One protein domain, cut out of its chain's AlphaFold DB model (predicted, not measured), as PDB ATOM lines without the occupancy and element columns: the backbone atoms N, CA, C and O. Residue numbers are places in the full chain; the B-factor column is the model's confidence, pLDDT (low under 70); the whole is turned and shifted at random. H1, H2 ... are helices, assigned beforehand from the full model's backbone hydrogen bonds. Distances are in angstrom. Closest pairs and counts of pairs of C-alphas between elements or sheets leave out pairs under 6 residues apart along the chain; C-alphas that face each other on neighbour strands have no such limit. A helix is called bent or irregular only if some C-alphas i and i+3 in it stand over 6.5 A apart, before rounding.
ATOM      1  N   LYS A   5     310.435 190.763 153.384       82.19
ATOM      2  CA  LYS A   5     310.182 191.702 154.483       82.19
ATOM      3  C   LYS A   5     309.918 190.981 155.807       82.19
ATOM      4  O   LYS A   5     310.448 191.388 156.834       82.19
ATOM      5  N   GLU A   6     309.172 189.878 155.774       82.69
ATOM      6  CA  GLU A   6     308.961 189.018 156.945       82.69
ATOM      7  C   GLU A   6     310.252 188.325 157.388       82.69
ATOM      8  O   GLU A   6     310.542 188.311 158.577       82.69
ATOM      9  N   ILE A   7     311.064 187.831 156.446       84.38
ATOM     10  CA  ILE A   7     312.358 187.191 156.748       84.38
ATOM     11  C   ILE A   7     313.334 188.193 157.379       84.38
ATOM     12  O   ILE A   7     314.024 187.869 158.342       84.38
ATOM     13  N   LEU A   8     313.402 189.420 156.856       86.56
ATOM     14  CA  LEU A   8     314.223 190.484 157.437       86.56
ATOM     15  C   LEU A   8     313.770 190.802 158.868       86.56
ATOM     16  O   LEU A   8     314.595 190.810 159.775       86.56
ATOM     17  N   LYS A   9     312.459 190.963 159.086       83.69
ATOM     18  CA  LYS A   9     311.893 191.281 160.404       83.69
ATOM     19  C   LYS A   9     312.102 190.161 161.430       83.69
ATOM     20  O   LYS A   9     312.425 190.453 162.574       83.69
ATOM     21  N   GLU A  10     311.956 188.900 161.023       87.62
ATOM     22  CA  GLU A  10     312.204 187.715 161.862       87.62
ATOM     23  C   GLU A  10     313.672 187.619 162.301       87.62
ATOM     24  O   GLU A  10     313.954 187.273 163.442       87.62
ATOM     25  N   ASN A  11     314.601 188.021 161.430       89.56
ATOM     26  CA  ASN A  11     316.032 188.074 161.734       89.56
ATOM     27  C   ASN A  11     316.465 189.366 162.453       89.56
ATOM     28  O   ASN A  11     317.661 189.581 162.651       89.56
ATOM     29  N   GLY A  12     315.529 190.259 162.800       87.94
ATOM     30  CA  GLY A  12     315.843 191.562 163.398       87.94
ATOM     31  C   GLY A  12     316.605 192.512 162.465       87.94
ATOM     32  O   GLY A  12     317.263 193.440 162.928       87.94
ATOM     33  N   LEU A  13     316.544 192.282 161.152       89.88
ATOM     34  CA  LEU A  13     317.218 193.078 160.134       89.88
ATOM     35  C   LEU A  13     316.271 194.139 159.564       89.88
ATOM     36  O   LEU A  13     315.135 193.849 159.183       89.88
ATOM     37  N   THR A  14     316.774 195.365 159.432       87.31
ATOM     38  CA  THR A  14     316.030 196.495 158.861       87.31
ATOM     39  C   THR A  14     316.557 196.820 157.472       87.31
ATOM     40  O   THR A  14     317.761 196.978 157.274       87.31
ATOM     41  N   ASN A  15     315.650 196.962 156.503       90.38
ATOM     42  CA  ASN A  15     316.009 197.480 155.190       90.38
ATOM     43  C   ASN A  15     316.230 198.996 155.287       90.38
ATOM     44  O   ASN A  15     315.282 199.762 155.461       90.38
ATOM     45  N   ILE A  16     317.494 199.411 155.188       90.12
ATOM     46  CA  ILE A  16     317.885 200.817 155.279       90.12
ATOM     47  C   ILE A  16     317.275 201.626 154.133       90.12
ATOM     48  O   ILE A  16     316.833 202.739 154.379       90.12
ATOM     49  N   ASP A  17     317.186 201.087 152.916       89.50
ATOM     50  CA  ASP A  17     316.622 201.828 151.783       89.50
ATOM     51  C   ASP A  17     315.141 202.151 152.007       89.50
ATOM     52  O   ASP A  17     314.737 203.296 151.828       89.50
ATOM     53  N   GLU A  18     314.350 201.189 152.500       91.19
ATOM     54  CA  GLU A  18     312.950 201.451 152.872       91.19
ATOM     55  C   GLU A  18     312.843 202.472 154.007       91.19
ATOM     56  O   GLU A  18     312.022 203.384 153.935       91.19
ATOM     57  N   LEU A  19     313.662 202.338 155.055       92.19
ATOM     58  CA  LEU A  19     313.667 203.279 156.179       92.19
ATOM     59  C   LEU A  19     313.957 204.704 155.699       92.19
ATOM     60  O   LEU A  19     313.312 205.671 156.102       92.19
ATOM     61  N   MET A  20     314.939 204.810 154.821       93.75
ATOM     62  CA  MET A  20     315.391 206.057 154.259       93.75
ATOM     63  C   MET A  20     314.368 206.693 153.318       93.75
ATOM     64  O   MET A  20     314.204 207.910 153.353       93.75
ATOM     65  N   ASP A  21     313.681 205.889 152.508       94.69
ATOM     66  CA  ASP A  21     312.600 206.357 151.643       94.69
ATOM     67  C   ASP A  21     311.396 206.849 152.464       94.69
ATOM     68  O   ASP A  21     310.745 207.813 152.071       94.69
ATOM     69  N   VAL A  22     311.118 206.230 153.619       93.50
ATOM     70  CA  VAL A  22     310.064 206.675 154.548       93.50
ATOM     71  C   VAL A  22     310.428 207.993 155.234       93.50
ATOM     72  O   VAL A  22     309.559 208.843 155.399       93.50
ATOM     73  N   GLN A  23     311.686 208.173 155.643       93.75
ATOM     74  CA  GLN A  23     312.108 209.374 156.378       93.75
ATOM     75  C   GLN A  23     312.400 210.579 155.484       93.75
ATOM     76  O   GLN A  23     312.082 211.701 155.859       93.75
ATOM     77  N   PHE A  24     313.040 210.358 154.336       94.06
ATOM     78  CA  PHE A  24     313.585 211.433 153.499       94.06
ATOM     79  C   PHE A  24     313.020 211.431 152.081       94.06
ATOM     80  O   PHE A  24     313.447 212.235 151.255       94.06
ATOM     81  N   GLY A  25     312.113 210.504 151.775       94.81
ATOM     82  CA  GLY A  25     311.613 210.295 150.427       94.81
ATOM     83  C   GLY A  25     312.591 209.535 149.532       94.81
ATOM     84  O   GLY A  25     313.737 209.230 149.874       94.81
ATOM     85  N   LYS A  26     312.112 209.242 148.322       94.69
ATOM     86  CA  LYS A  26     312.893 208.548 147.297       94.69
ATOM     87  C   LYS A  26     314.089 209.392 146.830       94.69
ATOM     88  O   LYS A  26     314.072 210.622 146.949       94.69
ATOM     89  N   PRO A  27     315.127 208.761 146.247       94.12
ATOM     90  CA  PRO A  27     316.195 209.470 145.546       94.12
ATOM     91  C   PRO A  27     315.649 210.506 144.554       94.12
ATOM     92  O   PRO A  27     314.734 210.200 143.793       94.12
ATOM     93  N   GLY A  28     316.214 211.715 144.568       92.12
ATOM     94  CA  GLY A  28     315.783 212.833 143.719       92.12
ATOM     95  C   GLY A  28     314.753 213.768 144.359       92.12
ATOM     96  O   GLY A  28     314.405 214.787 143.774       92.12
ATOM     97  N   THR A  29     314.255 213.458 145.562       95.69
ATOM     98  CA  THR A  29     313.474 214.434 146.336       95.69
ATOM     99  C   THR A  29     314.398 215.469 146.996       95.69
ATOM    100  O   THR A  29     315.509 215.116 147.408       95.69
ATOM    101  N   PRO A  30     313.955 216.732 147.162       95.62
ATOM    102  CA  PRO A  30     314.782 217.777 147.771       95.62
ATOM    103  C   PRO A  30     315.275 217.424 149.182       95.62
ATOM    104  O   PRO A  30     316.397 217.749 149.558       95.62
ATOM    105  N   GLU A  31     314.452 216.739 149.977       94.44
ATOM    106  CA  GLU A  31     314.815 216.289 151.328       94.44
ATOM    107  C   GLU A  31     315.908 215.218 151.294       94.44
ATOM    108  O   GLU A  31     316.912 215.337 152.001       94.44
ATOM    109  N   ARG A  32     315.771 214.225 150.409       95.56
ATOM    110  CA  ARG A  32     316.774 213.179 150.205       95.56
ATOM    111  C   ARG A  32     318.110 213.726 149.724       95.56
ATOM    112  O   ARG A  32     319.158 213.216 150.123       95.56
ATOM    113  N   GLU A  33     318.088 214.724 148.849       95.75
ATOM    114  CA  GLU A  33     319.303 215.346 148.323       95.75
ATOM    115  C   GLU A  33     320.009 216.203 149.371       95.75
ATOM    116  O   GLU A  33     321.214 216.029 149.558       95.75
ATOM    117  N   ARG A  34     319.266 217.013 150.136       95.75
ATOM    118  CA  ARG A  34     319.825 217.780 151.263       95.75
ATOM    119  C   ARG A  34     320.479 216.877 152.302       95.75
ATOM    120  O   ARG A  34     321.625 217.112 152.674       95.75
ATOM    121  N   PHE A  35     319.808 215.791 152.695       93.94
ATOM    122  CA  PHE A  35     320.393 214.803 153.607       93.94
ATOM    123  C   PHE A  35     321.714 214.233 153.064       93.94
ATOM    124  O   PHE A  35     322.691 214.079 153.796       93.94
ATOM    125  N   ARG A  36     321.772 213.912 151.764       92.50
ATOM    126  CA  ARG A  36     322.990 213.376 151.134       92.50
ATOM    127  C   ARG A  36     324.125 214.393 151.123       92.50
ATOM    128  O   ARG A  36     325.275 214.000 151.316       92.50
ATOM    129  N   GLU A  37     323.826 215.659 150.865       92.88
ATOM    130  CA  GLU A  37     324.808 216.741 150.884       92.88
ATOM    131  C   GLU A  37     325.364 216.973 152.294       92.88
ATOM    132  O   GLU A  37     326.583 217.031 152.480       92.88
ATOM    133  N   GLU A  38     324.492 217.000 153.301       91.81
ATOM    134  CA  GLU A  38     324.878 217.135 154.704       91.81
ATOM    135  C   GLU A  38     325.727 215.945 155.166       91.81
ATOM    136  O   GLU A  38     326.816 216.135 155.704       91.81
ATOM    137  N   ALA A  39     325.305 214.713 154.866       90.44
ATOM    138  CA  ALA A  39     326.062 213.510 155.201       90.44
ATOM    139  C   ALA A  39     327.448 213.498 154.533       90.44
ATOM    140  O   ALA A  39     328.444 213.158 155.174       90.44
ATOM    141  N   ARG A  40     327.547 213.911 153.259       88.56
ATOM    142  CA  ARG A  40     328.839 214.067 152.566       88.56
ATOM    143  C   ARG A  40     329.708 215.115 153.244       88.56
ATOM    144  O   ARG A  40     330.899 214.879 153.429       88.56
ATOM    145  N   THR A  41     329.130 216.251 153.614       89.19
ATOM    146  CA  THR A  41     329.843 217.342 154.285       89.19
ATOM    147  C   THR A  41     330.349 216.903 155.652       89.19
ATOM    148  O   THR A  41     331.521 217.108 155.957       89.19
ATOM    149  N   TYR A  42     329.514 216.216 156.430       87.31
ATOM    150  CA  TYR A  42     329.878 215.642 157.719       87.31
ATOM    151  C   TYR A  42     331.040 214.654 157.586       87.31
ATOM    152  O   TYR A  42     332.075 214.830 158.228       87.31
ATOM    153  N   VAL A  43     330.936 213.668 156.686       82.56
ATOM    154  CA  VAL A  43     332.006 212.686 156.442       82.56
ATOM    155  C   VAL A  43     333.282 213.368 155.944       82.56
ATOM    156  O   VAL A  43     334.372 213.050 156.411       82.56
ATOM    157  N   ASN A  44     333.188 214.343 155.042       81.31
ATOM    158  CA  ASN A  44     334.357 215.064 154.529       81.31
ATOM    159  C   ASN A  44     334.992 215.997 155.574       81.31
ATOM    160  O   ASN A  44     336.199 216.230 155.539       81.31
ATOM    161  N   GLY A  45     334.204 216.536 156.505       76.56
ATOM    162  CA  GLY A  45     334.703 217.272 157.665       76.56
ATOM    163  C   GLY A  45     335.406 216.345 158.655       76.56
ATOM    164  O   GLY A  45     336.493 216.659 159.133       76.56
ATOM    165  N   HIS A  46     334.834 215.166 158.893       67.00
ATOM    166  CA  HIS A  46     335.351 214.189 159.848       67.00
ATOM    167  C   HIS A  46     336.555 213.397 159.314       67.00
ATOM    168  O   HIS A  46     337.478 213.094 160.049       67.00
ATOM    169  N   THR A  47     336.642 213.131 158.012       60.97
ATOM    170  CA  THR A  47     337.813 212.472 157.391       60.97
ATOM    171  C   THR A  47     339.080 213.333 157.413       60.97
ATOM    172  O   THR A  47     340.179 212.823 157.183       60.97
ATOM    173  N   LYS A  48     338.955 214.634 157.710       59.81
ATOM    174  CA  LYS A  48     340.090 215.544 157.915       59.81
ATOM    175  C   LYS A  48     340.671 215.466 159.329       59.81
ATOM    176  O   LYS A  48     341.796 215.931 159.516       59.81
ATOM    177  N   THR A  49     339.971 214.881 160.308       56.56
ATOM    178  CA  THR A  49     340.542 214.662 161.645       56.56
ATOM    179  C   THR A  49     341.579 213.535 161.593       56.56
ATOM    180  O   THR A  49     341.427 212.537 160.883       56.56
ATOM    181  N   ALA A  50     342.689 213.713 162.315       58.88
ATOM    182  CA  ALA A  50     343.844 212.810 162.265       58.88
ATOM    183  C   ALA A  50     343.497 211.356 162.648       58.88
ATOM    184  O   ALA A  50     344.105 210.415 162.135       58.88
ATOM    185  N   GLU A  51     342.478 211.169 163.489       60.91
ATOM    186  CA  GLU A  51     341.965 209.864 163.913       60.91
ATOM    187  C   GLU A  51     341.329 209.081 162.754       60.91
ATOM    188  O   GLU A  51     341.535 207.873 162.628       60.91
ATOM    189  N   CYS A  52     340.630 209.767 161.844       56.88
ATOM    190  CA  CYS A  52     339.962 209.137 160.707       56.88
ATOM    191  C   CYS A  52     340.926 208.836 159.541       56.88
ATOM    192  O   CYS A  52     340.678 207.930 158.744       56.88
ATOM    193  N   ARG A  53     342.053 209.559 159.444       56.66
ATOM    194  CA  ARG A  53     343.095 209.347 158.417       56.66
ATOM    195  C   ARG A  53     343.904 208.064 158.633       56.66
ATOM    196  O   ARG A  53     344.286 207.416 157.661       56.66
ATOM    197  N   ASN A  54     344.147 207.680 159.887       57.06
ATOM    198  CA  ASN A  54     344.972 206.513 160.226       57.06
ATOM    199  C   ASN A  54     344.260 205.161 160.030       57.06
ATOM    200  O   ASN A  54     344.921 204.125 159.984       57.06
TER     201      ASN A  54
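AT A GLANCE: This is residues 5 to 54 of the 60 residues of an uncharacterized protein of Bacteroides stercoris (UniProt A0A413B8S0). The model is an open, flat V of helices: the long helix H3 makes one arm, H2 with the small helix H1 beyond it makes the other, and the corner lies where residues 31 to 35 of H3 meet H2. The short helix H4 sits at the far tip of the H3 arm, H1 at the far tip of the other, and the space between the arms is empty. The printed part has 50 residues with four named helices, in the order H1, H2, H3, H4, and no named strand; its class is all helix. The whole is extended, with a radius of gyration of the C-alphas of 15.2 A, and its C-alphas span 42 by 29 by 11 A.

IN THESE COORDINATES: H3, the longest helix, holds residues 30 to 46 and measures 24.1 A from first to last C-alpha, from C-alpha 30 at (314.782, 217.777, 147.771) to C-alpha 46 at (335.351, 214.189, 159.848). H2 holds residues 16 to 24 and is 11.6 A long. H1 holds residues 5 to 10, is 8.6 A long and begins with C-alpha 5 at (310.182, 191.702, 154.483). H4 holds residues 50 to 53, is 5.2 A long and ends with C-alpha 53 at (343.095, 209.347, 158.417). No helix is bent or irregular.

HOW THE PARTS SIT: H3 and H2 only just touch, with 3 pairs of C-alphas within 8 A, and H3 does so with residues 31 to 35 alone. Their closest C-alphas are those of Phe 24 and Arg 32, 4.9 A apart. The two helices run opposite ways at a steep tilt of 66 degrees. H3 and H4 are close but not clearly touching; their closest C-alphas, those of His 46 and Cys 52, are 6.9 A apart. H1 touches no helix, and it is apart from H2, H3 and H4. H2 and H4 are apart too. In H1, H2 and H3 every pair of O of residue i and N of residue i+4 is within hydrogen-bond range; H4, with 4 residues, is too short for such a pair.

THE WHOLE: The two C-alphas farthest apart are those of Glu 6 and Ala 50, at 42.6 A. The outline is flat. Residues 6 to 12 stand free, of which 6 to 10 belong to H1; so do residues 37 to 42 of H3, and residues 44 to 51, of which 44 to 46 belong to H3. The printed part has no cut, and the links H1 to H2, H2 to H3 and H3 to H4 are tight. The mean pLDDT of the printed part is 84.7; residues 46 to 54 are under 70.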